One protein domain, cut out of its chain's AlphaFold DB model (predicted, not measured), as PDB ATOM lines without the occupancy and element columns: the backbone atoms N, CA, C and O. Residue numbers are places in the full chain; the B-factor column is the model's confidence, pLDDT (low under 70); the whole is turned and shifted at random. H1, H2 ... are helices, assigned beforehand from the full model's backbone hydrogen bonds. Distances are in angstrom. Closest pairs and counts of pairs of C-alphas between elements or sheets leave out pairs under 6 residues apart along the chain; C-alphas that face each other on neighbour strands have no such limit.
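Overview. This is residues 11 to 222 of the 229 residues of an uncharacterized protein of Dehalococcoidales bacterium (UniProt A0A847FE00). H4 is the core of a helical cluster, with H1, H2, H5, H6 and H7 packed round it; the long H9 runs side by side with H2 and crosses H4 and H7, and small H8 lies at one end of the whole between two long links. The printed part has 212 residues with nine named helices, H1 to H9 in order, and no named strand; its class is all helix. It is compact, with a radius of gyration of the C-alphas of 16.7 A and spans of 57 by 43 by 29 A.

Along the chain. H1, residues 11 to 26, begins at C-alpha 11 (141.401, -108.670, 273.877). H2 is residues 30 to 53, 34.1 A long, and H3 55 to 61. H4, 66 to 91, measures 36.9 A. Then come H5, 99 to 112, H6, 118 to 136, H7, 142 to 155, and H8, 173 to 178. H9, 191 to 222, measures 46.6 A and ends at C-alpha 222 (165.363, -97.462, 254.992).

Arrangement. H4 is the hub, touching six helices. Its residues 69 to 81 touch residues 39 to 48 of H2 at a steep tilt of 61 degrees, closest C-alphas Gly 43 and Thr 77, 4.0 A. H2 touches H9 at a shallow tilt of 27 degrees, opposite ways, closest C-alphas Gly 42 and Gly 204, 4.0 A. H1 and H2, H4 and H5, and H6 and H7 are helical hairpins. H3 touches residues 149 to 153 of H7, closest C-alphas Met 57 and Ala 153, 6.5 A. H8 is close to H7 but not clearly touching. Every O i to N i+4 pair is within hydrogen-bond range except in H2, 19 of 20, and H5, 9 of 10.

Size, cuts and confidence. The C-alphas farthest apart, His 178 and Ser 222, are 57.9 A apart. The printed part has no cut. The links H7 to H8 and H8 to H9 are long. Residues 91 to 97, 139 and 214 to 222 have pLDDT under 70.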
ATOM      1  N   TYR A  11     141.310-107.414 274.613       93.88
ATOM      2  CA  TYR A  11     141.401-108.670 273.877       93.88
ATOM      3  C   TYR A  11     141.764-108.443 272.406       93.88
ATOM      4  O   TYR A  11     142.532-109.235 271.868       93.88
ATOM      5  N   PHE A  12     141.300-107.359 271.774       95.12
ATOM      6  CA  PHE A  12     141.698-107.029 270.400       95.12
ATOM      7  C   PHE A  12     143.155-106.575 270.314       95.12
ATOM      8  O   PHE A  12     143.837-106.918 269.354       95.12
ATOM      9  N   GLU A  13     143.667-105.867 271.323       93.56
ATOM     10  CA  GLU A  13     145.097-105.529 271.405       93.56
ATOM     11  C   GLU A  13     145.961-106.793 271.515       93.56
ATOM     12  O   GLU A  13     146.928-106.962 270.773       93.56
ATOM     13  N   ALA A  14     145.572-107.720 272.397       93.44
ATOM     14  CA  ALA A  14     146.282-108.982 272.575       93.44
ATOM     15  C   ALA A  14     146.234-109.862 271.314       93.44
ATOM     16  O   ALA A  14     147.252-110.426 270.920       93.44
ATOM     17  N   VAL A  15     145.072-109.963 270.658       95.69
ATOM     18  CA  VAL A  15     144.921-110.695 269.390       95.69
ATOM     19  C   VAL A  15     145.792-110.073 268.303       95.69
ATOM     20  O   VAL A  15     146.531-110.796 267.642       95.69
ATOM     21  N   LEU A  16     145.762-108.746 268.149       95.19
ATOM     22  CA  LEU A  16     146.584-108.038 267.168       95.19
ATOM     23  C   LEU A  16     148.072-108.357 267.353       95.19
ATOM     24  O   LEU A  16     148.759-108.655 266.378       95.19
ATOM     25  N   GLN A  17     148.563-108.345 268.593       95.44
ATOM     26  CA  GLN A  17     149.952-108.686 268.890       95.44
ATOM     27  C   GLN A  17     150.283-110.138 268.517       95.44
ATOM     28  O   GLN A  17     151.258-110.380 267.813       95.44
ATOM     29  N   VAL A  18     149.445-111.097 268.927       96.31
ATOM     30  CA  VAL A  18     149.664-112.527 268.646       96.31
ATOM     31  C   VAL A  18     149.710-112.811 267.144       96.31
ATOM     32  O   VAL A  18     150.543-113.597 266.692       96.31
ATOM     33  N   ILE A  19     148.831-112.188 266.357       97.44
ATOM     34  CA  ILE A  19     148.813-112.422 264.909       97.44
ATOM     35  C   ILE A  19     149.978-111.705 264.217       97.44
ATOM     36  O   ILE A  19     150.569-112.289 263.312       97.44
ATOM     37  N   ASN A  20     150.395-110.518 264.673       96.19
ATOM     38  CA  ASN A  20     151.625-109.883 264.179       96.19
ATOM     39  C   ASN A  20     152.862-110.767 264.412       96.19
ATOM     40  O   ASN A  20     153.634-110.982 263.479       96.19
ATOM     41  N   ASP A  21     152.998-111.379 265.594       96.19
ATOM     42  CA  ASP A  21     154.086-112.328 265.878       96.19
ATOM     43  C   ASP A  21     154.041-113.553 264.935       96.19
ATOM     44  O   ASP A  21     155.075-114.093 264.521       96.19
ATOM     45  N   SER A  22     152.840-114.014 264.566       96.31
ATOM     46  CA  SER A  22     152.668-115.064 263.554       96.31
ATOM     47  C   SER A  22     153.101-114.604 262.164       96.31
ATOM     48  O   SER A  22     153.821-115.348 261.496       96.31
ATOM     49  N   ILE A  23     152.739-113.388 261.747       96.12
ATOM     50  CA  ILE A  23     153.173-112.816 260.465       96.12
ATOM     51  C   ILE A  23     154.703-112.723 260.423       96.12
ATOM     52  O   ILE A  23     155.311-113.209 259.470       96.12
ATOM     53  N   ASP A  24     155.340-112.179 261.462       94.94
ATOM     54  CA  ASP A  24     156.799-112.029 261.532       94.94
ATOM     55  C   ASP A  24     157.545-113.359 261.380       94.94
ATOM     56  O   ASP A  24     158.602-113.437 260.746       94.94
ATOM     57  N   ARG A  25     156.975-114.424 261.944       95.75
ATOM     58  CA  ARG A  25     157.535-115.776 261.906       95.75
ATOM     59  C   ARG A  25     157.304-116.487 260.573       95.75
ATOM     60  O   ARG A  25     158.165-117.257 260.147       95.75
ATOM     61  N   MET A  26     156.144-116.291 259.948       95.19
ATOM     62  CA  MET A  26     155.724-117.044 258.759       95.19
ATOM     63  C   MET A  26     156.109-116.349 257.450       95.19
ATOM     64  O   MET A  26     156.430-117.023 256.469       95.19
ATOM     65  N   VAL A  27     156.130-115.016 257.437       93.50
ATOM     66  CA  VAL A  27     156.257-114.207 256.221       93.50
ATOM     67  C   VAL A  27     157.639-113.570 256.154       93.50
ATOM     68  O   VAL A  27     158.009-112.695 256.944       93.50
ATOM     69  N   LYS A  28     158.432-114.037 255.186       90.50
ATOM     70  CA  LYS A  28     159.834-113.624 255.011       90.50
ATOM     71  C   LYS A  28     159.983-112.353 254.185       90.50
ATOM     72  O   LYS A  28     160.937-111.609 254.394       90.50
ATOM     73  N   SER A  29     159.088-112.133 253.225       92.38
ATOM     74  CA  SER A  29     159.104-110.932 252.396       92.38
ATOM     75  C   SER A  29     158.584-109.745 253.200       92.38
ATOM     76  O   SER A  29     157.505-109.820 253.784       92.38
ATOM     77  N   GLN A  30     159.337-108.644 253.223       87.88
ATOM     78  CA  GLN A  30     158.920-107.424 253.913       87.88
ATOM     79  C   GLN A  30     157.668-106.812 253.272       87.88
ATOM     80  O   GLN A  30     156.765-106.381 253.978       87.88
ATOM     81  N   GLU A  31     157.594-106.811 251.941       87.44
ATOM     82  CA  GLU A  31     156.431-106.301 251.210       87.44
ATOM     83  C   GLU A  31     155.175-107.123 251.520       87.44
ATOM     84  O   GLU A  31     154.119-106.573 251.828       87.44
ATOM     85  N   GLU A  32     155.309-108.450 251.520       88.69
ATOM     86  CA  GLU A  32     154.204-109.361 251.824       88.69
ATOM     87  C   GLU A  32     153.771-109.245 253.295       88.69
ATOM     88  O   GLU A  32     152.582-109.228 253.609       88.69
ATOM     89  N   ARG A  33     154.735-109.078 254.208       92.25
ATOM     90  CA  ARG A  33     154.469-108.802 255.622       92.25
ATOM     91  C   ARG A  33     153.666-107.521 255.790       92.25
ATOM     92  O   ARG A  33     152.633-107.547 256.450       92.25
ATOM     93  N   HIS A  34     154.096-106.429 255.160       91.06
ATOM     94  CA  HIS A  34     153.388-105.153 255.229       91.06
ATOM     95  C   HIS A  34     151.946-105.280 254.737       91.06
ATOM     96  O   HIS A  34     151.042-104.682 255.322       91.06
ATOM     97  N   PHE A  35     151.716-106.067 253.685       92.31
ATOM     98  CA  PHE A  35     150.373-106.348 253.197       92.31
ATOM     99  C   PHE A  35     149.517-107.055 254.261       92.31
ATOM    100  O   PHE A  35     148.460-106.536 254.624       92.31
ATOM    101  N   TYR A  36     149.981-108.175 254.829       96.12
ATOM    102  CA  TYR A  36     149.211-108.907 255.842       96.12
ATOM    103  C   TYR A  36     148.992-108.118 257.134       96.12
ATOM    104  O   TYR A  36     147.890-108.141 257.680       96.12
ATOM    105  N   GLU A  37     149.994-107.381 257.614       96.31
ATOM    106  CA  GLU A  37     149.839-106.529 258.801       96.31
ATOM    107  C   GLU A  37     148.805-105.423 258.559       96.31
ATOM    108  O   GLU A  37     148.057-105.064 259.463       96.31
ATOM    109  N   SER A  38     148.722-104.899 257.332       96.31
ATOM    110  CA  SER A  38     147.730-103.881 256.969       96.31
ATOM    111  C   SER A  38     146.316-104.462 256.908       96.31
ATOM    112  O   SER A  38     145.383-103.851 257.435       96.31
ATOM    113  N   LEU A  39     146.149-105.664 256.339       97.50
ATOM    114  CA  LEU A  39     144.878-106.402 256.387       97.50
ATOM    115  C   LEU A  39     144.444-106.674 257.834       97.50
ATOM    116  O   LEU A  39     143.275-106.498 258.186       97.50
ATOM    117  N   LEU A  40     145.385-107.099 258.680       97.94
ATOM    118  CA  LEU A  40     145.149-107.363 260.093       97.94
ATOM    119  C   LEU A  40     144.757-106.086 260.844       97.94
ATOM    120  O   LEU A  40     143.782-106.106 261.588       97.94
ATOM    121  N   ALA A  41     145.466-104.977 260.626       96.50
ATOM    122  CA  ALA A  41     145.165-103.696 261.257       96.50
ATOM    123  C   ALA A  41     143.743-103.224 260.916       96.50
ATOM    124  O   ALA A  41     142.971-102.896 261.821       96.50
ATOM    125  N   GLY A  42     143.366-103.264 259.633       97.62
ATOM    126  CA  GLY A  42     142.012-102.918 259.196       97.62
ATOM    127  C   GLY A  42     140.949-103.858 259.765       97.62
ATOM    128  O   GLY A  42     139.954-103.395 260.323       97.62
ATOM    129  N   GLY A  43     141.182-105.172 259.695       98.06
ATOM    130  CA  GLY A  43     140.254-106.186 260.196       98.06
ATOM    131  C   GLY A  43     140.034-106.097 261.706       98.06
ATOM    132  O   GLY A  43     138.894-106.068 262.165       98.06
ATOM    133  N   ASN A  44     141.114-105.962 262.477       97.69
ATOM    134  CA  ASN A  44     141.063-105.795 263.928       97.69
ATOM    135  C   ASN A  44     140.342-104.499 264.322       97.69
ATOM    136  O   ASN A  44     139.508-104.499 265.227       97.69
ATOM    137  N   HIS A  45     140.612-103.404 263.604       96.56
ATOM    138  CA  HIS A  45     139.925-102.138 263.832       96.56
ATOM    139  C   HIS A  45     138.425-102.254 263.530       96.56
ATOM    140  O   HIS A  45     137.601-101.842 264.347       96.56
ATOM    141  N   THR A  46     138.035-102.857 262.401       97.88
ATOM    142  CA  THR A  46     136.617-103.092 262.095       97.88
ATOM    143  C   THR A  46     135.957-103.968 263.157       97.88
ATOM    144  O   THR A  46     134.892-103.596 263.641       97.88
ATOM    145  N   ALA A  47     136.587-105.070 263.571       97.75
ATOM    146  CA  ALA A  47     136.058-105.971 264.594       97.75
ATOM    147  C   ALA A  47     135.745-105.243 265.912       97.75
ATOM    148  O   ALA A  47     134.627-105.338 266.427       97.75
ATOM    149  N   ALA A  48     136.701-104.456 266.413       96.81
ATOM    150  CA  ALA A  48     136.550-103.705 267.656       96.81
ATOM    151  C   ALA A  48     135.457-102.620 267.561       96.81
ATOM    152  O   ALA A  48     134.689-102.402 268.500       96.81
ATOM    153  N   ASN A  49     135.330-101.960 266.408       96.56
ATOM    154  CA  ASN A  49     134.270-100.977 266.185       96.56
ATOM    155  C   ASN A  49     132.889-101.638 266.043       96.56
ATOM    156  O   ASN A  49     131.903-101.118 266.562       96.56
ATOM    157  N   VAL A  50     132.795-102.800 265.392       96.88
ATOM    158  CA  VAL A  50     131.518-103.500 265.180       96.88
ATOM    159  C   VAL A  50     130.869-103.885 266.506       96.88
ATOM    160  O   VAL A  50     129.679-103.631 266.685       96.88
ATOM    161  N   ILE A  51     131.627-104.407 267.472       96.00
ATOM    162  CA  ILE A  51     131.085-104.719 268.807       96.00
ATOM    163  C   ILE A  51     130.765-103.470 269.646       96.00
ATOM    164  O   ILE A  51     130.100-103.571 270.673       96.00
ATOM    165  N   THR A  52     131.251-102.298 269.233       94.06
ATOM    166  CA  THR A  52     131.033-101.028 269.934       94.06
ATOM    167  C   THR A  52     129.790-100.318 269.403       94.06
ATOM    168  O   THR A  52     128.997 -99.796 270.188       94.06
ATOM    169  N   TYR A  53     129.612-100.321 268.079       95.00
ATOM    170  CA  TYR A  53     128.624 -99.498 267.379       95.00
ATOM    171  C   TYR A  53     127.452-100.276 266.778       95.00
ATOM    172  O   TYR A  53     126.449 -99.658 266.426       95.00
ATOM    173  N   CYS A  54     127.545-101.606 266.660       96.12
ATOM    174  CA  CYS A  54     126.400-102.444 266.305       96.12
ATOM    175  C   CYS A  54     125.785-103.007 267.592       96.12
ATOM    176  O   CYS A  54     126.395-103.840 268.266       96.12
ATOM    177  N   GLU A  55     124.568-102.585 267.927       95.38
ATOM    178  CA  GLU A  55     123.897-102.938 269.184       95.38
ATOM    179  C   GLU A  55     123.671-104.446 269.297       95.38
ATOM    180  O   GLU A  55     123.901-105.039 270.354       95.38
ATOM    181  N   ALA A  56     123.287-105.106 268.200       95.06
ATOM    182  CA  ALA A  56     123.179-106.559 268.183       95.06
ATOM    183  C   ALA A  56     124.520-107.231 268.523       95.06
ATOM    184  O   ALA A  56     124.566-108.102 269.387       95.06
ATOM    185  N   MET A  57     125.621-106.798 267.902       96.94
ATOM    186  CA  MET A  57     126.936-107.415 268.111       96.94
ATOM    187  C   MET A  57     127.460-107.166 269.520       96.94
ATOM    188  O   MET A  57     127.957-108.091 270.153       96.94
ATOM    189  N   LYS A  58     127.271-105.955 270.045       94.94
ATOM    190  CA  LYS A  58     127.606-105.592 271.424       94.94
ATOM    191  C   LYS A  58     126.946-106.522 272.443       94.94
ATOM    192  O   LYS A  58     127.606-107.022 273.352       94.94
ATOM    193  N   ASN A  59     125.652-106.790 272.262       94.56
ATOM    194  CA  ASN A  59     124.892-107.666 273.153       94.56
ATOM    195  C   ASN A  59     125.383-109.122 273.099       94.56
ATOM    196  O   ASN A  59     125.474-109.775 274.136       94.56
ATOM    197  N   ILE A  60     125.729-109.623 271.910       95.75
ATOM    198  CA  ILE A  60     126.247-110.990 271.718       95.75
ATOM    199  C   ILE A  60     127.679-111.120 272.254       95.75
ATOM    200  O   ILE A  60     128.065-112.146 272.830       95.75
ATOM    201  N   TYR A  61     128.479-110.070 272.088       95.12
ATOM    202  CA  TYR A  61     129.849-110.019 272.570       95.12
ATOM    203  C   TYR A  61     129.901-110.103 274.101       95.12
ATOM    204  O   TYR A  61     130.640-110.934 274.648       95.12
ATOM    205  N   GLY A  62     129.032-109.346 274.782       91.88
ATOM    206  CA  GLY A  62     128.901-109.353 276.238       91.88
ATOM    207  C   GLY A  62     130.179-108.863 276.920       91.88
ATOM    208  O   GLY A  62     130.705-107.811 276.570       91.88
ATOM    209  N   GLU A  63     130.698-109.636 277.877       89.19
ATOM    210  CA  GLU A  63     131.960-109.328 278.581       89.19
ATOM    211  C   GLU A  63     133.217-109.480 277.705       89.19
ATOM    212  O   GLU A  63     134.311-109.093 278.119       89.19
ATOM    213  N   GLY A  64     133.074-110.047 276.504       90.69
ATOM    214  CA  GLY A  64     134.187-110.312 275.603       90.69
ATOM    215  C   GLY A  64     135.080-111.471 276.042       90.69
ATOM    216  O   GLY A  64     135.069-111.939 277.180       90.69
ATOM    217  N   SER A  65     135.856-111.986 275.096       93.56
ATOM    218  CA  SER A  65     136.888-112.988 275.371       93.56
ATOM    219  C   SER A  65     137.907-112.996 274.244       93.56
ATOM    220  O   SER A  65     137.548-112.720 273.102       93.56
ATOM    221  N   ALA A  66     139.136-113.425 274.541       93.75
ATOM    222  CA  ALA A  66     140.181-113.578 273.531       93.75
ATOM    223  C   ALA A  66     139.733-114.439 272.335       93.75
ATOM    224  O   ALA A  66     140.047-114.109 271.200       93.75
ATOM    225  N   SER A  67     138.949-115.499 272.574       95.69
ATOM    226  CA  SER A  67     138.424-116.355 271.502       95.69
ATOM    227  C   SER A  67     137.427-115.614 270.606       95.69
ATOM    228  O   SER A  67     137.571-115.664 269.391       95.69
ATOM    229  N   LYS A  68     136.468-114.871 271.178       96.62
ATOM    230  CA  LYS A  68     135.524-114.065 270.381       96.62
ATOM    231  C   LYS A  68     136.246-112.977 269.583       96.62
ATOM    232  O   LYS A  68     135.937-112.775 268.414       96.62
ATOM    233  N   SER A  69     137.203-112.283 270.201       97.31
ATOM    234  CA  SER A  69     137.994-111.251 269.521       97.31
ATOM    235  C   SER A  69     138.820-111.838 268.382       97.31
ATOM    236  O   SER A  69     138.847-111.257 267.307       97.31
ATOM    237  N   LEU A  70     139.433-113.010 268.585       97.44
ATOM    238  CA  LEU A  70     140.192-113.715 267.553       97.44
ATOM    239  C   LEU A  70     139.315-114.055 266.343       97.44
ATOM    240  O   LEU A  70     139.681-113.732 265.216       97.44
ATOM    241  N   GLU A  71     138.148-114.658 266.580       97.75
ATOM    242  CA  GLU A  71     137.212-115.045 265.519       97.75
ATOM    243  C   GLU A  71     136.678-113.831 264.745       97.75
ATOM    244  O   GLU A  71     136.613-113.857 263.515       97.75
ATOM    245  N   LEU A  72     136.360-112.733 265.440       98.06
ATOM    246  CA  LEU A  72     135.936-111.491 264.792       98.06
ATOM    247  C   LEU A  72     137.070-110.837 263.999       98.06
ATOM    248  O   LEU A  72     136.849-110.433 262.859       98.06
ATOM    249  N   THR A  73     138.276-110.743 264.563       98.19
ATOM    250  CA  THR A  73     139.434-110.192 263.850       98.19
ATOM    251  C   THR A  73     139.716-111.008 262.593       98.19
ATOM    252  O   THR A  73     139.839-110.421 261.524       98.19
ATOM    253  N   LYS A  74     139.700-112.344 262.675       98.38
ATOM    254  CA  LYS A  74     139.829-113.240 261.515       98.38
ATOM    255  C   LYS A  74     138.768-112.947 260.449       98.38
ATOM    256  O   LYS A  74     139.114-112.700 259.294       98.38
ATOM    257  N   LEU A  75     137.490-112.906 260.835       98.50
ATOM    258  CA  LEU A  75     136.373-112.619 259.928       98.50
ATOM    259  C   LEU A  75     136.548-111.272 259.208       98.50
ATOM    260  O   LEU A  75     136.378-111.179 257.992       98.50
ATOM    261  N   PHE A  76     136.897-110.216 259.941       98.56
ATOM    262  CA  PHE A  76     137.034-108.885 259.357       98.56
ATOM    263  C   PHE A  76     138.345-108.691 258.587       98.56
ATOM    264  O   PHE A  76     138.358-107.927 257.627       98.56
ATOM    265  N   THR A  77     139.413-109.424 258.906       98.50
ATOM    266  CA  THR A  77     140.619-109.494 258.066       98.50
ATOM    267  C   THR A  77     140.320-110.164 256.721       98.50
ATOM    268  O   THR A  77     140.776-109.677 255.687       98.50
ATOM    269  N   LEU A  78     139.486-111.211 256.690       98.19
ATOM    270  CA  LEU A  78     138.998-111.782 255.427       98.19
ATOM    271  C   LEU A  78     138.154-110.776 254.630       98.19
ATOM    272  O   LEU A  78     138.264-110.724 253.407       98.19
ATOM    273  N   LEU A  79     137.354-109.938 255.297       97.88
ATOM    274  CA  LEU A  79     136.611-108.870 254.618       97.88
ATOM    275  C   LEU A  79     137.550-107.806 254.022       97.88
ATOM    276  O   LEU A  79     137.327-107.372 252.892       97.88
ATOM    277  N   MET A  80     138.626-107.435 254.727       97.88
ATOM    278  CA  MET A  80     139.670-106.565 254.170       97.88
ATOM    279  C   MET A  80     140.309-107.190 252.924       97.88
ATOM    280  O   MET A  80     140.492-106.501 251.923       97.88
ATOM    281  N   LEU A  81     140.572-108.504 252.938       96.50
ATOM    282  CA  LEU A  81     141.098-109.214 251.770       96.50
ATOM    283  C   LEU A  81     140.130-109.136 250.578       96.50
ATOM    284  O   LEU A  81     140.562-108.834 249.466       96.50
ATOM    285  N   VAL A  82     138.823-109.338 250.797       94.81
ATOM    286  CA  VAL A  82     137.794-109.148 249.755       94.81
ATOM    287  C   VAL A  82     137.853-107.726 249.180       94.81
ATOM    288  O   VAL A  82     137.851-107.548 247.960       94.81
ATOM    289  N   GLN A  83     137.976-106.711 250.038       92.44
ATOM    290  CA  GLN A  83     138.087-105.317 249.611       92.44
ATOM    291  C   GLN A  83     139.366-105.044 248.796       92.44
ATOM    292  O   GLN A  83     139.314-104.281 247.826       92.44
ATOM    293  N   SER A  84     140.497-105.669 249.141       90.31
ATOM    294  CA  SER A  84     141.738-105.577 248.359       90.31
ATOM    295  C   SER A  84     141.597-106.208 246.974       90.31
ATOM    296  O   SER A  84     142.030-105.603 245.995       90.31
ATOM    297  N   TYR A  85     140.948-107.374 246.865       85.50
ATOM    298  CA  TYR A  85     140.666-108.010 245.572       85.50
ATOM    299  C   TYR A  85     139.841-107.105 244.662       85.50
ATOM    300  O   TYR A  85     140.185-106.925 243.495       85.50
ATOM    301  N   ARG A  86     138.793-106.479 245.205       82.31
ATOM    302  CA  ARG A  86     137.995-105.516 244.446       82.31
ATOM    303  C   ARG A  86     138.837-104.338 243.957       82.31
ATOM    304  O   ARG A  86     138.744-103.962 242.794       82.31
ATOM    305  N   TRP A  87     139.668-103.761 244.826       82.25
ATOM    306  CA  TRP A  87     140.529-102.645 244.432       82.25
ATOM    307  C   TRP A  87     141.495-103.043 243.306       82.25
ATOM    308  O   TRP A  87     141.642-102.297 242.338       82.25
ATOM    309  N   LEU A  88     142.099-104.235 243.392       78.38
ATOM    310  CA  LEU A  88     142.969-104.775 242.344       78.38
ATOM    311  C   LEU A  88     142.222-104.995 241.025       78.38
ATOM    312  O   LEU A  88     142.755-104.636 239.981       78.38
ATOM    313  N   SER A  89     140.994-105.513 241.070       73.81
ATOM    314  CA  SER A  89     140.137-105.679 239.889       73.81
ATOM    315  C   SER A  89     139.866-104.348 239.180       73.81
ATOM    316  O   SER A  89     140.022-104.218 237.966       73.81
ATOM    317  N   GLU A  90     139.535-103.315 239.959       76.38
ATOM    318  CA  GLU A  90     139.216-101.981 239.443       76.38
ATOM    319  C   GLU A  90     140.449-101.241 238.880       76.38
ATOM    320  O   GLU A  90     140.301-100.404 237.986       76.38
ATOM    321  N   HIS A  91     141.662-101.531 239.376       68.44
ATOM    322  CA  HIS A  91     142.873-100.744 239.083       68.44
ATOM    323  C   HIS A  91     143.964-101.496 238.301       68.44
ATOM    324  O   HIS A  91     144.849-100.848 237.743       68.44
ATOM    325  N   ASN A  92     143.913-102.829 238.215       66.81
ATOM    326  CA  ASN A  92     144.897-103.670 237.525       66.81
ATOM    327  C   ASN A  92     144.212-104.769 236.696       66.81
ATOM    328  O   ASN A  92     143.928-105.864 237.181       66.81
ATOM    329  N   THR A  93     144.070-104.527 235.392       56.16
ATOM    330  CA  THR A  93     143.442-105.448 234.419       56.16
ATOM    331  C   THR A  93     144.215-106.752 234.154       56.16
ATOM    332  O   THR A  93     143.793-107.550 233.321       56.16
ATOM    333  N   GLN A  94     145.350-106.974 234.826       58.12
ATOM    334  CA  GLN A  94     146.194-108.172 234.693       58.12
ATOM    335  C   GLN A  94     146.152-109.096 235.922       58.12
ATOM    336  O   GLN A  94     146.898-110.073 235.969       58.12
ATOM    337  N   THR A  95     145.321-108.793 236.922       61.09
ATOM    338  CA  THR A  95     145.245-109.590 238.153       61.09
ATOM    339  C   THR A  95     144.520-110.913 237.889       61.09
ATOM    340  O   THR A  95     143.450-110.924 237.286       61.09
ATOM    341  N   ASP A  96     145.099-112.034 238.328       65.44
ATOM    342  CA  ASP A  96     144.428-113.337 238.284       65.44
ATOM    343  C   ASP A  96     143.329-113.391 239.357       65.44
ATOM    344  O   ASP A  96     143.590-113.611 240.543       65.44
ATOM    345  N   GLU A  97     142.094-113.162 238.916       69.75
ATOM    346  CA  GLU A  97     140.872-113.242 239.720       69.75
ATOM    347  C   GLU A  97     140.267-114.654 239.754       69.75
ATOM    348  O   GLU A  97     139.099-114.823 240.118       69.75
ATOM    349  N   SER A  98     141.030-115.681 239.361       81.56
ATOM    350  CA  SER A  98     140.565-117.060 239.449       81.56
ATOM    351  C   SER A  98     140.160-117.433 240.877       81.56
ATOM    352  O   SER A  98     140.714-116.964 241.875       81.56
ATOM    353  N   GLU A  99     139.182-118.332 240.977       84.00
ATOM    354  CA  GLU A  99     138.742-118.881 242.259       84.00
ATOM    355  C   GLU A  99     139.903-119.554 243.014       84.00
ATOM    356  O   GLU A  99     139.980-119.453 244.236       84.00
ATOM    357  N   ASP A 100     140.838-120.182 242.295       87.06
ATOM    358  CA  ASP A 100     142.014-120.834 242.878       87.06
ATOM    359  C   ASP A 100     142.997-119.822 243.486       87.06
ATOM    360  O   ASP A 100     143.493-120.039 244.593       87.06
ATOM    361  N   SER A 101     143.219-118.683 242.820       87.12
ATOM    362  CA  SER A 101     143.988-117.555 243.369       87.12
ATOM    363  C   SER A 101     143.336-117.020 244.649       87.12
ATOM    364  O   SER A 101     143.998-116.869 245.678       87.12
ATOM    365  N   ALA A 102     142.015-116.821 244.624       89.00
ATOM    366  CA  ALA A 102     141.250-116.351 245.777       89.00
ATOM    367  C   ALA A 102     141.319-117.336 246.964       89.00
ATOM    368  O   ALA A 102     141.528-116.916 248.104       89.00
ATOM    369  N   LYS A 103     141.208-118.647 246.706       92.56
ATOM    370  CA  LYS A 103     141.379-119.703 247.721       92.56
ATOM    371  C   LYS A 103     142.774-119.687 248.330       92.56
ATOM    372  O   LYS A 103     142.895-119.766 249.549       92.56
ATOM    373  N   ALA A 104     143.812-119.570 247.504       92.06
ATOM    374  CA  ALA A 104     145.192-119.536 247.978       92.06
ATOM    375  C   ALA A 104     145.457-118.312 248.869       92.06
ATOM    376  O   ALA A 104     146.046-118.447 249.939       92.06
ATOM    377  N   ALA A 105     144.968-117.131 248.479       92.25
ATOM    378  CA  ALA A 105     145.096-115.927 249.298       92.25
ATOM    379  C   ALA A 105     144.359-116.055 250.640       92.25
ATOM    380  O   ALA A 105     144.908-115.688 251.681       92.25
ATOM    381  N   ALA A 106     143.147-116.617 250.638       95.12
ATOM    382  CA  ALA A 106     142.401-116.883 251.863       95.12
ATOM    383  C   ALA A 106     143.128-117.876 252.773       95.12
ATOM    384  O   ALA A 106     143.270-117.607 253.962       95.12
ATOM    385  N   ALA A 107     143.637-118.980 252.219       96.31
ATOM    386  CA  ALA A 107     144.407-119.972 252.963       96.31
ATOM    387  C   ALA A 107     145.658-119.354 253.606       96.31
ATOM    388  O   ALA A 107     145.917-119.588 254.785       96.31
ATOM    389  N   ASN A 108     146.386-118.499 252.879       95.06
ATOM    390  CA  ASN A 108     147.555-117.802 253.421       95.06
ATOM    391  C   ASN A 108     147.190-116.895 254.600       95.06
ATOM    392  O   ASN A 108     147.874-116.924 255.620       95.06
ATOM    393  N   VAL A 109     146.103-116.120 254.488       96.88
ATOM    394  CA  VAL A 109     145.619-115.278 255.591       96.88
ATOM    395  C   VAL A 109     145.187-116.136 256.777       96.88
ATOM    396  O   VAL A 109     145.599-115.869 257.900       96.88
ATOM    397  N   LEU A 110     144.400-117.184 256.544       97.38
ATOM    398  CA  LEU A 110     143.897-118.083 257.584       97.38
ATOM    399  C   LEU A 110     145.013-118.828 258.326       97.38
ATOM    400  O   LEU A 110     144.931-119.004 259.543       97.38
ATOM    401  N   ALA A 111     146.094-119.187 257.635       96.56
ATOM    402  CA  ALA A 111     147.264-119.807 258.245       96.56
ATOM    403  C   ALA A 111     147.928-118.899 259.300       96.56
ATOM    404  O   ALA A 111     148.462-119.407 260.286       96.56
ATOM    405  N   LEU A 112     147.837-117.565 259.165       96.50
ATOM    406  CA  LEU A 112     148.324-116.609 260.178       96.50
ATOM    407  C   LEU A 112     147.552-116.719 261.501       96.50
ATOM    408  O   LEU A 112     148.110-116.471 262.571       96.50
ATOM    409  N   PHE A 113     146.279-117.115 261.419       96.94
ATOM    410  CA  PHE A 113     145.402-117.387 262.558       96.94
ATOM    411  C   PHE A 113     145.481-118.846 263.032       96.94
ATOM    412  O   PHE A 113     144.890-119.181 264.054       96.94
ATOM    413  N   GLY A 114     146.223-119.704 262.321       93.94
ATOM    414  CA  GLY A 114     146.289-121.141 262.585       93.94
ATOM    415  C   GLY A 114     144.983-121.880 262.286       93.94
ATOM    416  O   GLY A 114     144.700-122.867 262.961       93.94
ATOM    417  N   ASP A 115     144.182-121.385 261.333       91.81
ATOM    418  CA  ASP A 115     142.840-121.906 261.036       91.81
ATOM    419  C   ASP A 115     142.554-121.991 259.523       91.81
ATOM    420  O   ASP A 115     141.569-121.453 259.010       91.81
ATOM    421  N   ASP A 116     143.443-122.664 258.792       88.12
ATOM    422  CA  ASP A 116     143.388-122.902 257.342       88.12
ATOM    423  C   ASP A 116     142.442-124.048 256.934       88.12
ATOM    424  O   ASP A 116     142.597-124.663 255.881       88.12
ATOM    425  N   GLU A 117     141.424-124.324 257.753       92.12
ATOM    426  CA  GLU A 117     140.418-125.346 257.475       92.12
ATOM    427  C   GLU A 117     139.540-124.985 256.259       92.12
ATOM    428  O   GLU A 117     139.101-123.841 256.098       92.12
ATOM    429  N   ASP A 118     139.182-125.994 255.451       92.19
ATOM    430  CA  ASP A 118     138.381-125.838 254.222       92.19
ATOM    431  C   ASP A 118     137.087-125.031 254.434       92.19
ATOM    432  O   ASP A 118     136.693-124.236 253.579       92.19
ATOM    433  N   ARG A 119     136.440-125.178 255.599       92.50
ATOM    434  CA  ARG A 119     135.208-124.444 255.935       92.50
ATOM    435  C   ARG A 119     135.401-122.924 255.982       92.50
ATOM    436  O   ARG A 119     134.486-122.183 255.627       92.50
ATOM    437  N   ASN A 120     136.573-122.447 256.402       93.88
ATOM    438  CA  ASN A 120     136.868-121.016 256.494       93.88
ATOM    439  C   ASN A 120     137.257-120.440 255.133       93.88
ATOM    440  O   ASN A 120     136.909-119.301 254.817       93.88
ATOM    441  N   ILE A 121     137.911-121.248 254.297       95.50
ATOM    442  CA  ILE A 121     138.141-120.914 252.889       95.50
ATOM    443  C   ILE A 121     136.789-120.790 252.171       95.50
ATOM    444  O   ILE A 121     136.552-119.820 251.452       95.50
ATOM    445  N   GLU A 122     135.859-121.720 252.409       94.81
ATOM    446  CA  GLU A 122     134.508-121.651 251.845       94.81
ATOM    447  C   GLU A 122     133.731-120.420 252.344       94.81
ATOM    448  O   GLU A 122     133.054-119.756 251.554       94.81
ATOM    449  N   LEU A 123     133.857-120.066 253.628       95.44
ATOM    450  CA  LEU A 123     133.297-118.828 254.178       95.44
ATOM    451  C   LEU A 123     133.823-117.598 253.425       95.44
ATOM    452  O   LEU A 123     133.024-116.756 253.013       95.44
ATOM    453  N   PHE A 124     135.133-117.516 253.179       96.19
ATOM    454  CA  PHE A 124     135.716-116.425 252.397       96.19
ATOM    455  C   PHE A 124     135.141-116.367 250.973       96.19
ATOM    456  O   PHE A 124     134.773-115.290 250.501       96.19
ATOM    457  N   LEU A 125     134.994-117.508 250.294       95.25
ATOM    458  CA  LEU A 125     134.408-117.540 248.950       95.25
ATOM    459  C   LEU A 125     132.950-117.069 248.947       95.25
ATOM    460  O   LEU A 125     132.545-116.331 248.046       95.25
ATOM    461  N   LYS A 126     132.166-117.442 249.965       95.56
ATOM    462  CA  LYS A 126     130.786-116.962 250.149       95.56
ATOM    463  C   LYS A 126     130.748-115.451 250.379       95.56
ATOM    464  O   LYS A 126     129.944-114.769 249.743       95.56
ATOM    465  N   MET A 127     131.645-114.923 251.219       95.94
ATOM    466  CA  MET A 127     131.807-113.482 251.441       95.94
ATOM    467  C   MET A 127     132.139-112.749 250.143       95.94
ATOM    468  O   MET A 127     131.428-111.813 249.785       95.94
ATOM    469  N   LYS A 128     133.169-113.195 249.413       94.31
ATOM    470  CA  LYS A 128     133.582-112.592 248.140       94.31
ATOM    471  C   LYS A 128     132.439-112.611 247.123       94.31
ATOM    472  O   LYS A 128     132.072-111.569 246.592       94.31
ATOM    473  N   THR A 129     131.809-113.772 246.928       93.88
ATOM    474  CA  THR A 129     130.675-113.947 246.001       93.88
ATOM    475  C   THR A 129     129.529-112.984 246.310       93.88
ATOM    476  O   THR A 129     128.941-112.401 245.400       93.88
ATOM    477  N   GLN A 130     129.188-112.814 247.592       94.81
ATOM    478  CA  GLN A 130     128.124-111.899 247.995       94.81
ATOM    479  C   GLN A 130     128.526-110.432 247.821       94.81
ATOM    480  O   GLN A 130     127.705-109.625 247.386       94.81
ATOM    481  N   PHE A 131     129.763-110.090 248.175       93.31
ATOM    482  CA  PHE A 131     130.284-108.732 248.089       93.31
ATOM    483  C   PHE A 131     130.337-108.237 246.640       93.31
ATOM    484  O   PHE A 131     129.868-107.132 246.360       93.31
ATOM    485  N   ASP A 132     130.844-109.070 245.728       90.62
ATOM    486  CA  ASP A 132     130.903-108.783 244.292       90.62
ATOM    487  C   ASP A 132     129.482-108.604 243.735       90.62
ATOM    488  O   ASP A 132     129.168-107.594 243.106       90.62
ATOM    489  N   TYR A 133     128.571-109.527 244.071       91.94
ATOM    490  CA  TYR A 133     127.180-109.456 243.628       91.94
ATOM    491  C   TYR A 133     126.481-108.159 244.057       91.94
ATOM    492  O   TYR A 133     125.859-107.496 243.223       91.94
ATOM    493  N   ASP A 134     126.568-107.785 245.337       90.69
ATOM    494  CA  ASP A 134     125.918-106.574 245.845       90.69
ATOM    495  C   ASP A 134     126.551-105.289 245.284       90.69
ATOM    496  O   ASP A 134     125.831-104.314 245.028       90.69
ATOM    497  N   SER A 135     127.869-105.302 245.050       87.00
ATOM    498  CA  SER A 135     128.598-104.188 244.432       87.00
ATOM    499  C   SER A 135     128.140-103.957 242.987       87.00
ATOM    500  O   SER A 135     127.801-102.830 242.629       87.00
ATOM    501  N   ASP A 136     128.030-105.021 242.188       86.75
ATOM    502  CA  ASP A 136     127.621-104.942 240.778       86.75
ATOM    503  C   ASP A 136     126.143-104.557 240.612       86.75
ATOM    504  O   ASP A 136     125.757-103.809 239.708       86.75
ATOM    505  N   HIS A 137     125.282-105.048 241.506       85.00
ATOM    506  CA  HIS A 137     123.830-104.895 241.389       85.00
ATOM    507  C   HIS A 137     123.277-103.688 242.159       85.00
ATOM    508  O   HIS A 137     122.059-103.506 242.211       85.00
ATOM    509  N   HIS A 138     124.150-102.847 242.730       71.94
ATOM    510  CA  HIS A 138     123.786-101.610 243.429       71.94
ATOM    511  C   HIS A 138     122.734-101.820 244.541       71.94
ATOM    512  O   HIS A 138     121.904-100.948 244.808       71.94
ATOM    513  N   THR A 139     122.760-102.965 245.233       63.81
ATOM    514  CA  THR A 139     121.752-103.372 246.238       63.81
ATOM    515  C   THR A 139     121.922-102.676 247.597       63.81
ATOM    516  O   THR A 139     121.444-103.155 248.629       63.81
ATOM    517  N   SER A 140     122.589-101.518 247.639       72.62
ATOM    518  CA  SER A 140     122.955-100.774 248.859       72.62
ATOM    519  C   SER A 140     123.762-101.577 249.897       72.62
ATOM    520  O   SER A 140     123.813-101.183 251.059       72.62
ATOM    521  N   MET A 141     124.397-102.688 249.491       85.88
ATOM    522  CA  MET A 141     125.154-103.602 250.367       85.88
ATOM    523  C   MET A 141     124.331-104.148 251.551       85.88
ATOM    524  O   MET A 141     124.878-104.537 252.585       85.88
ATOM    525  N   VAL A 142     122.999-104.148 251.436       86.06
ATOM    526  CA  VAL A 142     122.102-104.538 252.534       86.06
ATOM    527  C   VAL A 142     122.137-106.044 252.767       86.06
ATOM    528  O   VAL A 142     122.122-106.472 253.919       86.06
ATOM    529  N   HIS A 143     122.212-106.850 251.703       91.00
ATOM    530  CA  HIS A 143     122.281-108.303 251.844       91.00
ATOM    531  C   HIS A 143     123.621-108.711 252.450       91.00
ATOM    532  O   HIS A 143     123.639-109.389 253.474       91.00
ATOM    533  N   MET A 144     124.728-108.222 251.887       93.75
ATOM    534  CA  MET A 144     126.066-108.448 252.422       93.75
ATOM    535  C   MET A 144     126.180-107.960 253.868       93.75
ATOM    536  O   MET A 144     126.711-108.675 254.708       93.75
ATOM    537  N   GLY A 145     125.620-106.791 254.196       94.56
ATOM    538  CA  GLY A 145     125.638-106.271 255.563       94.56
ATOM    539  C   GLY A 145     124.904-107.179 256.552       94.56
ATOM    540  O   GLY A 145     125.445-107.514 257.603       94.56
ATOM    541  N   GLY A 146     123.700-107.643 256.202       94.69
ATOM    542  CA  GLY A 146     122.954-108.585 257.040       94.69
ATOM    543  C   GLY A 146     123.659-109.937 257.197       94.69
ATOM    544  O   GLY A 146     123.681-110.495 258.292       94.69
ATOM    545  N   LEU A 147     124.275-110.447 256.127       95.69
ATOM    546  CA  LEU A 147     125.034-111.702 256.142       95.69
ATOM    547  C   LEU A 147     126.318-111.583 256.972       95.69
ATOM    548  O   LEU A 147     126.583-112.462 257.788       95.69
ATOM    549  N   MET A 148     127.044-110.467 256.861       97.44
ATOM    550  CA  MET A 148     128.207-110.155 257.700       97.44
ATOM    551  C   MET A 148     127.864-110.079 259.184       97.44
ATOM    552  O   MET A 148     128.610-110.616 259.997       97.44
ATOM    553  N   LEU A 149     126.733-109.466 259.554       97.44
ATOM    554  CA  LEU A 149     126.264-109.482 260.944       97.44
ATOM    555  C   LEU A 149     125.900-110.901 261.409       97.44
ATOM    556  O   LEU A 149     126.142-111.243 262.563       97.44
ATOM    557  N   GLY A 150     125.364-111.739 260.516       97.00
ATOM    558  CA  GLY A 150     125.127-113.159 260.784       97.00
ATOM    559  C   GLY A 150     126.424-113.930 261.047       97.00
ATOM    560  O   GLY A 150     126.535-114.610 262.063       97.00
ATOM    561  N   TRP A 151     127.436-113.779 260.186       97.75
ATOM    562  CA  TRP A 151     128.753-114.389 260.395       97.75
ATOM    563  C   TRP A 151     129.440-113.872 261.663       97.75
ATOM    564  O   TRP A 151     130.024-114.662 262.399       97.75
ATOM    565  N   ALA A 152     129.330-112.576 261.966       98.00
ATOM    566  CA  ALA A 152     129.886-112.000 263.188       98.00
ATOM    567  C   ALA A 152     129.192-112.538 264.452       98.00
ATOM    568  O   ALA A 152     129.859-112.851 265.437       98.00
ATOM    569  N   ALA A 153     127.867-112.705 264.429       97.69
ATOM    570  CA  ALA A 153     127.136-113.356 265.514       97.69
ATOM    571  C   ALA A 153     127.598-114.808 265.729       97.69
ATOM    572  O   ALA A 153     127.807-115.228 266.869       97.69
ATOM    573  N   GLU A 154     127.825-115.555 264.646       96.62
ATOM    574  CA  GLU A 154     128.297-116.941 264.715       96.62
ATOM    575  C   GLU A 154     129.738-117.074 265.197       96.62
ATOM    576  O   GLU A 154     130.009-117.932 266.038       96.62
ATOM    577  N   ALA A 155     130.624-116.168 264.776       95.62
ATOM    578  CA  ALA A 155     131.979-116.027 265.316       95.62
ATOM    579  C   ALA A 155     131.981-115.822 266.844       95.62
ATOM    580  O   ALA A 155     132.935-116.175 267.535       95.62
ATOM    581  N   MET A 156     130.888-115.285 267.397       95.25
ATOM    582  CA  MET A 156     130.698-115.086 268.835       95.25
ATOM    583  C   MET A 156     129.834-116.159 269.518       95.25
ATOM    584  O   MET A 156     129.553-116.040 270.715       95.25
ATOM    585  N   GLY A 157     129.442-117.213 268.794       93.31
ATOM    586  CA  GLY A 157     128.727-118.377 269.323       93.31
ATOM    587  C   GLY A 157     127.202-118.360 269.162       93.31
ATOM    588  O   GLY A 157     126.541-119.257 269.685       93.31
ATOM    589  N   GLN A 158     126.622-117.390 268.450       94.69
ATOM    590  CA  GLN A 158     125.180-117.343 268.180       94.69
ATOM    591  C   GLN A 158     124.868-117.799 266.754       94.69
ATOM    592  O   GLN A 158     125.032-117.042 265.802       94.69
ATOM    593  N   LYS A 159     124.370-119.036 266.619       94.50
ATOM    594  CA  LYS A 159     123.967-119.615 265.329       94.50
ATOM    595  C   LYS A 159     122.819-118.818 264.693       94.50
ATOM    596  O   LYS A 159     121.753-118.715 265.297       94.50
ATOM    597  N   CYS A 160     123.020-118.305 263.481       93.56
ATOM    598  CA  CYS A 160     122.072-117.430 262.786       93.56
ATOM    599  C   CYS A 160     121.548-118.045 261.491       93.56
ATOM    600  O   CYS A 160     120.357-117.921 261.195       93.56
ATOM    601  N   VAL A 161     122.405-118.720 260.724       93.62
ATOM    602  CA  VAL A 161     122.065-119.237 259.397       93.62
ATOM    603  C   VAL A 161     122.618-120.647 259.214       93.62
ATOM    604  O   VAL A 161     123.687-121.013 259.690       93.62
ATOM    605  N   ASP A 162     121.871-121.470 258.496       93.00
ATOM    606  CA  ASP A 162     122.368-122.714 257.938       93.00
ATOM    607  C   ASP A 162     123.146-122.435 256.638       93.00
ATOM    608  O   ASP A 162     122.591-122.400 255.531       93.00
ATOM    609  N   TRP A 163     124.447-122.164 256.779       90.75
ATOM    610  CA  TRP A 163     125.324-121.798 255.660       90.75
ATOM    611  C   TRP A 163     125.586-122.932 254.672       90.75
ATOM    612  O   TRP A 163     125.979-122.649 253.537       90.75
ATOM    613  N   GLU A 164     125.395-124.188 255.075       86.75
ATOM    614  CA  GLU A 164     125.529-125.354 254.193       86.75
ATOM    615  C   GLU A 164     124.350-125.428 253.217       86.75
ATOM    616  O   GLU A 164     124.515-125.754 252.043       86.75
ATOM    617  N   ASN A 165     123.160-125.027 253.674       85.44
ATOM    618  CA  ASN A 165     121.938-125.004 252.870       85.44
ATOM    619  C   ASN A 165     121.657-123.644 252.204       85.44
ATOM    620  O   ASN A 165     120.618-123.458 251.560       85.44
ATOM    621  N   THR A 166     122.583-122.689 252.315       90.00
ATOM    622  CA  THR A 166     122.458-121.360 251.707       90.00
ATOM    623  C   THR A 166     123.164-121.297 250.356       90.00
ATOM    624  O   THR A 166     124.359-121.554 250.241       90.00
ATOM    625  N   LYS A 167     122.430-120.887 249.313       90.75
ATOM    626  CA  LYS A 167     122.995-120.646 247.978       90.75
ATOM    627  C   LYS A 167     123.460-119.200 247.840       90.75
ATOM    628  O   LYS A 167     122.657-118.284 248.013       90.75
ATOM    629  N   PHE A 168     124.720-119.022 247.451       92.19
ATOM    630  CA  PHE A 168     125.308-117.721 247.142       92.19
ATOM    631  C   PHE A 168     125.371-117.479 245.618       92.19
ATOM    632  O   PHE A 168     125.528-118.438 244.859       92.19
ATOM    633  N   PRO A 169     125.226-116.222 245.152       93.75
ATOM    634  CA  PRO A 169     124.886-115.043 245.949       93.75
ATOM    635  C   PRO A 169     123.413-115.044 246.390       93.75
ATOM    636  O   PRO A 169     122.512-115.475 245.660       93.75
ATOM    637  N   VAL A 170     123.158-114.511 247.585       92.00
ATOM    638  CA  VAL A 170     121.814-114.251 248.104       92.00
ATOM    639  C   VAL A 170     121.248-113.035 247.378       92.00
ATOM    640  O   VAL A 170     121.574-111.885 247.665       92.00
ATOM    641  N   LYS A 171     120.358-113.305 246.419       89.81
ATOM    642  CA  LYS A 171     119.697-112.272 245.601       89.81
ATOM    643  C   LYS A 171     118.567-111.550 246.334       89.81
ATOM    644  O   LYS A 171     118.129-110.487 245.909       89.81
ATOM    645  N   SER A 172     118.044-112.164 247.394       87.12
ATOM    646  CA  SER A 172     116.967-111.619 248.217       87.12
ATOM    647  C   SER A 172     116.982-112.246 249.608       87.12
ATOM    648  O   SER A 172     116.906-113.473 249.742       87.12
ATOM    649  N   MET A 173     116.972-111.403 250.643       84.31
ATOM    650  CA  MET A 173     116.806-111.847 252.034       84.31
ATOM    651  C   MET A 173     115.451-112.516 252.279       84.31
ATOM    652  O   MET A 173     115.345-113.392 253.140       84.31
ATOM    653  N   SER A 174     114.414-112.165 251.505       84.62
ATOM    654  CA  SER A 174     113.126-112.851 251.613       84.62
ATOM    655  C   SER A 174     113.264-114.305 251.173       84.62
ATOM    656  O   SER A 174     112.806-115.191 251.884       84.62
ATOM    657  N   THR A 175     113.946-114.583 250.062       83.44
ATOM    658  CA  THR A 175     114.161-115.955 249.579       83.44
ATOM    659  C   THR A 175     114.959-116.781 250.583       83.44
ATOM    660  O   THR A 175     114.596-117.926 250.838       83.44
ATOM    661  N   LEU A 176     115.984-116.186 251.202       86.19
ATOM    662  CA  LEU A 176     116.768-116.834 252.256       86.19
ATOM    663  C   LEU A 176     115.920-117.163 253.496       86.19
ATOM    664  O   LEU A 176     116.062-118.221 254.099       86.19
ATOM    665  N   THR A 177     114.995-116.276 253.860       85.56
ATOM    666  CA  THR A 177     114.073-116.520 254.977       85.56
ATOM    667  C   THR A 177     113.083-117.643 254.641       85.56
ATOM    668  O   THR A 177     112.856-118.534 255.454       85.56
ATOM    669  N   HIS A 178     112.519-117.647 253.427       85.50
ATOM    670  CA  HIS A 178     111.541-118.657 253.004       85.50
ATOM    671  C   HIS A 178     112.153-120.040 252.740       85.50
ATOM    672  O   HIS A 178     111.417-121.024 252.760       85.50
ATOM    673  N   SER A 179     113.467-120.148 252.503       85.69
ATOM    674  CA  SER A 179     114.132-121.451 252.382       85.69
ATOM    675  C   SER A 179     114.281-122.178 253.722       85.69
ATOM    676  O   SER A 179     114.632-123.353 253.728       85.69
ATOM    677  N   GLY A 180     114.027-121.493 254.846       84.69
ATOM    678  CA  GLY A 180     114.255-122.023 256.191       84.69
ATOM    679  C   GLY A 180     115.721-121.992 256.630       84.69
ATOM    680  O   GLY A 180     116.036-122.518 257.690       84.69
ATOM    681  N   ALA A 181     116.611-121.371 255.845       90.38
ATOM    682  CA  ALA A 181     118.031-121.284 256.181       90.38
ATOM    683  C   ALA A 181     118.310-120.303 257.332       90.38
ATOM    684  O   ALA A 181     119.297-120.463 258.040       90.38
ATOM    685  N   VAL A 182     117.458-119.294 257.543       91.56
ATOM    686  CA  VAL A 182     117.607-118.350 258.663       91.56
ATOM    687  C   VAL A 182     117.046-118.970 259.941       91.56
ATOM    688  O   VAL A 182     115.837-119.155 260.070       91.56
ATOM    689  N   LEU A 183     117.933-119.263 260.889       92.06
ATOM    690  CA  LEU A 183     117.622-119.833 262.200       92.06
ATOM    691  C   LEU A 183     117.319-118.734 263.222       92.06
ATOM    692  O   LEU A 183     116.361-118.839 263.987       92.06
ATOM    693  N   ASP A 184     118.101-117.655 263.188       91.44
ATOM    694  CA  ASP A 184     117.873-116.445 263.969       91.44
ATOM    695  C   ASP A 184     118.203-115.204 263.133       91.44
ATOM    696  O   ASP A 184     119.351-114.920 262.803       91.44
ATOM    697  N   SER A 185     117.163-114.442 262.798       89.50
ATOM    698  CA  SER A 185     117.291-113.208 262.013       89.50
ATOM    699  C   SER A 185     117.592-111.973 262.861       89.50
ATOM    700  O   SER A 185     117.820-110.895 262.303       89.50
ATOM    701  N   SER A 186     117.531-112.087 264.192       90.88
ATOM    702  CA  SER A 186     117.606-110.941 265.096       90.88
ATOM    703  C   SER A 186     118.872-110.096 264.905       90.88
ATOM    704  O   SER A 186     118.710-108.874 264.824       90.88
ATOM    705  N   PRO A 187     120.076-110.669 264.693       91.62
ATOM    706  CA  PRO A 187     121.293-109.873 264.542       91.62
ATOM    707  C   PRO A 187     121.469-109.299 263.130       91.62
ATOM    708  O   PRO A 187     122.240-108.369 262.933       91.62
ATOM    709  N   MET A 188     120.749-109.833 262.139       92.31
ATOM    710  CA  MET A 188     120.998-109.587 260.712       92.31
ATOM    711  C   MET A 188     120.116-108.493 260.101       92.31
ATOM    712  O   MET A 188     120.377-108.021 258.997       92.31
ATOM    713  N   ARG A 189     119.009-108.143 260.764       86.88
ATOM    714  CA  ARG A 189     117.905-107.385 260.143       86.88
ATOM    715  C   ARG A 189     117.842-105.905 260.515       86.88
ATOM    716  O   ARG A 189     116.971-105.205 260.007       86.88
ATOM    717  N   SER A 190     118.688-105.445 261.434       91.94
ATOM    718  CA  SER A 190     118.678-104.067 261.938       91.94
ATOM    719  C   SER A 190     119.301-103.117 260.905       91.94
ATOM    720  O   SER A 190     120.503-103.202 260.656       91.94
ATOM    721  N   PRO A 191     118.539-102.173 260.311       91.94
ATOM    722  CA  PRO A 191     119.113-101.209 259.370       91.94
ATOM    723  C   PRO A 191     120.159-100.302 260.030       91.94
ATOM    724  O   PRO A 191     121.099 -99.862 259.370       91.94
ATOM    725  N   GLY A 192     119.996-100.031 261.331       94.69
ATOM    726  CA  GLY A 192     120.962 -99.279 262.128       94.69
ATOM    727  C   GLY A 192     122.296-100.011 262.234       94.69
ATOM    728  O   GLY A 192     123.327 -99.419 261.927       94.69
ATOM    729  N   ASP A 193     122.266-101.306 262.561       95.56
ATOM    730  CA  ASP A 193     123.485-102.115 262.681       95.56
ATOM    731  C   ASP A 193     124.141-102.362 261.322       95.56
ATOM    732  O   ASP A 193     125.357-102.299 261.220       95.56
ATOM    733  N   ILE A 194     123.366-102.557 260.248       95.12
ATOM    734  CA  ILE A 194     123.923-102.679 258.889       95.12
ATOM    735  C   ILE A 194     124.659-101.392 258.495       95.12
ATOM    736  O   ILE A 194     125.760-101.434 257.945       95.12
ATOM    737  N   LYS A 195     124.076-100.225 258.792       94.88
ATOM    738  CA  LYS A 195     124.729 -98.938 258.536       94.88
ATOM    739  C   LYS A 195     125.986 -98.765 259.396       94.88
ATOM    740  O   LYS A 195     127.004 -98.306 258.881       94.88
ATOM    741  N   ALA A 196     125.914 -99.116 260.679       95.62
ATOM    742  CA  ALA A 196     127.047 -99.047 261.595       95.62
ATOM    743  C   ALA A 196     128.185 -99.974 261.147       95.62
ATOM    744  O   ALA A 196     129.322 -99.520 261.057       95.62
ATOM    745  N   LEU A 197     127.879-101.215 260.762       97.00
ATOM    746  CA  LEU A 197     128.829-102.174 260.199       97.00
ATOM    747  C   LEU A 197     129.603-101.566 259.030       97.00
ATOM    748  O   LEU A 197     130.830-101.603 259.026       97.00
ATOM    749  N   TRP A 198     128.911-100.975 258.054       95.56
ATOM    750  CA  TRP A 198     129.584-100.395 256.891       95.56
ATOM    751  C   TRP A 198     130.408 -99.149 257.225       95.56
ATOM    752  O   TRP A 198     131.447 -98.928 256.604       95.56
ATOM    753  N   ALA A 199     130.012 -98.370 258.237       95.19
ATOM    754  CA  ALA A 199     130.852 -97.295 258.765       95.19
ATOM    755  C   ALA A 199     132.128 -97.847 259.435       95.19
ATOM    756  O   ALA A 199     133.221 -97.359 259.156       95.19
ATOM    757  N   CYS A 200     132.009 -98.907 260.243       96.75
ATOM    758  CA  CYS A 200     133.141 -99.595 260.876       96.75
ATOM    759  C   CYS A 200     134.084-100.221 259.837       96.75
ATOM    760  O   CYS A 200     135.305-100.161 259.980       96.75
ATOM    761  N   HIS A 201     133.523-100.803 258.776       96.44
ATOM    762  CA  HIS A 201     134.273-101.320 257.636       96.44
ATOM    763  C   HIS A 201     135.030-100.196 256.922       96.44
ATOM    764  O   HIS A 201     136.225-100.318 256.698       96.44
ATOM    765  N   GLY A 202     134.374 -99.065 256.637       95.25
ATOM    766  CA  GLY A 202     135.022 -97.906 256.017       95.25
ATOM    767  C   GLY A 202     136.195 -97.353 256.837       95.25
ATOM    768  O   GLY A 202     137.235 -97.024 256.268       95.25
ATOM    769  N   LEU A 203     136.061 -97.302 258.168       94.81
ATOM    770  CA  LEU A 203     137.162 -96.937 259.068       94.81
ATOM    771  C   LEU A 203     138.294 -97.972 259.040       94.81
ATOM    772  O   LEU A 203     139.456 -97.592 258.947       94.81
ATOM    773  N   GLY A 204     137.971 -99.268 259.043       96.56
ATOM    774  CA  GLY A 204     138.970-100.331 258.895       96.56
ATOM    775  C   GLY A 204     139.726-100.255 257.571       96.56
ATOM    776  O   GLY A 204     140.949-100.342 257.567       96.56
ATOM    777  N   CYS A 205     139.036 -99.988 256.459       95.75
ATOM    778  CA  CYS A 205     139.676 -99.762 255.162       95.75
ATOM    779  C   CYS A 205     140.630 -98.566 255.201       95.75
ATOM    780  O   CYS A 205     141.719 -98.636 254.637       95.75
ATOM    781  N   LYS A 206     140.245 -97.476 255.878       93.88
ATOM    782  CA  LYS A 206     141.122 -96.316 256.073       93.88
ATOM    783  C   LYS A 206     142.385 -96.705 256.849       93.88
ATOM    784  O   LYS A 206     143.476 -96.417 256.372       93.88
ATOM    785  N   VAL A 207     142.244 -97.423 257.965       94.31
ATOM    786  CA  VAL A 207     143.379 -97.917 258.765       94.31
ATOM    787  C   VAL A 207     144.277 -98.850 257.951       94.31
ATOM    788  O   VAL A 207     145.493 -98.698 257.975       94.31
ATOM    789  N   MET A 208     143.697 -99.780 257.190       94.94
ATOM    790  CA  MET A 208     144.439-100.670 256.294       94.94
ATOM    791  C   MET A 208     145.278 -99.875 255.286       94.94
ATOM    792  O   MET A 208     146.460-100.164 255.111       94.94
ATOM    793  N   MET A 209     144.689 -98.866 254.635       90.31
ATOM    794  CA  MET A 209     145.399 -98.031 253.660       90.31
ATOM    795  C   MET A 209     146.505 -97.199 254.313       90.31
ATOM    796  O   MET A 209     147.632 -97.209 253.828       90.31
ATOM    797  N   GLU A 210     146.220 -96.530 255.433       89.25
ATOM    798  CA  GLU A 210     147.205 -95.722 256.165       89.25
ATOM    799  C   GLU A 210     148.381 -96.568 256.656       89.25
ATOM    800  O   GLU A 210     149.537 -96.158 256.551       89.25
ATOM    801  N   HIS A 211     148.103 -97.777 257.144       87.00
ATOM    802  CA  HIS A 211     149.128 -98.709 257.590       87.00
ATOM    803  C   HIS A 211     149.990 -99.207 256.417       87.00
ATOM    804  O   HIS A 211     151.217 -99.266 256.530       87.00
ATOM    805  N   TYR A 212     149.371 -99.490 255.267       84.06
ATOM    806  CA  TYR A 212     150.085 -99.903 254.059       84.06
ATOM    807  C   TYR A 212     150.965 -98.777 253.490       84.06
ATOM    808  O   TYR A 212     152.133 -98.997 253.165       84.06
ATOM    809  N   GLU A 213     150.441 -97.552 253.405       79.75
ATOM    810  CA  GLU A 213     151.160 -96.381 252.889       79.75
ATOM    811  C   GLU A 213     152.258 -95.893 253.841       79.75
ATOM    812  O   GLU A 213     153.378 -95.621 253.397       79.75
ATOM    813  N   GLY A 214     151.967 -95.826 255.143       69.50
ATOM    814  CA  GLY A 214     152.919 -95.418 256.176       69.50
ATOM    815  C   GLY A 214     154.134 -96.342 256.223       69.50
ATOM    816  O   GLY A 214     155.270 -95.880 256.123       69.50
ATOM    817  N   LYS A 215     153.913 -97.664 256.236       61.62
ATOM    818  CA  LYS A 215     155.020 -98.634 256.216       61.62
ATOM    819  C   LYS A 215     155.781 -98.649 254.893       61.62
ATOM    820  O   LYS A 215     156.988 -98.888 254.894       61.62
ATOM    821  N   LYS A 216     155.121 -98.357 253.765       56.72
ATOM    822  CA  LYS A 216     155.789 -98.210 252.461       56.72
ATOM    823  C   LYS A 216     156.744 -97.012 252.440       56.72
ATOM    824  O   LYS A 216     157.828 -97.104 251.853       56.72
ATOM    825  N   ALA A 217     156.363 -95.902 253.073       56.03
ATOM    826  CA  ALA A 217     157.225 -94.732 253.218       56.03
ATOM    827  C   ALA A 217     158.470 -95.052 254.065       56.03
ATOM    828  O   ALA A 217     159.585 -94.736 253.643       56.03
ATOM    829  N   ASP A 218     158.300 -95.769 255.177       58.22
ATOM    830  CA  ASP A 218     159.401 -96.174 256.060       58.22
ATOM    831  C   ASP A 218     160.351 -97.186 255.398       58.22
ATOM    832  O   ASP A 218     161.575 -97.036 255.478       58.22
ATOM    833  N   SER A 219     159.831 -98.177 254.657       56.47
ATOM    834  CA  SER A 219     160.683 -99.109 253.902       56.47
ATOM    835  C   SER A 219     161.496 -98.402 252.820       56.47
ATOM    836  O   SER A 219     162.689 -98.669 252.675       56.47
ATOM    837  N   ASN A 220     160.897 -97.444 252.106       55.94
ATOM    838  CA  ASN A 220     161.608 -96.669 251.088       55.94
ATOM    839  C   ASN A 220     162.654 -95.721 251.696       55.94
ATOM    840  O   ASN A 220     163.694 -95.487 251.080       55.94
ATOM    841  N   ALA A 221     162.411 -95.196 252.898       56.38
ATOM    842  CA  ALA A 221     163.398 -94.417 253.638       56.38
ATOM    843  C   ALA A 221     164.578 -95.290 254.105       56.38
ATOM    844  O   ALA A 221     165.729 -94.882 253.967       56.38
ATOM    845  N   SER A 222     164.315 -96.515 254.580       52.06
ATOM    846  CA  SER A 222     165.363 -97.462 254.992       52.06
ATOM    847  C   SER A 222     166.205 -98.005 253.828       52.06
ATOM    848  O   SER A 222     167.403 -98.209 253.992       52.06
TER     849      SER A 222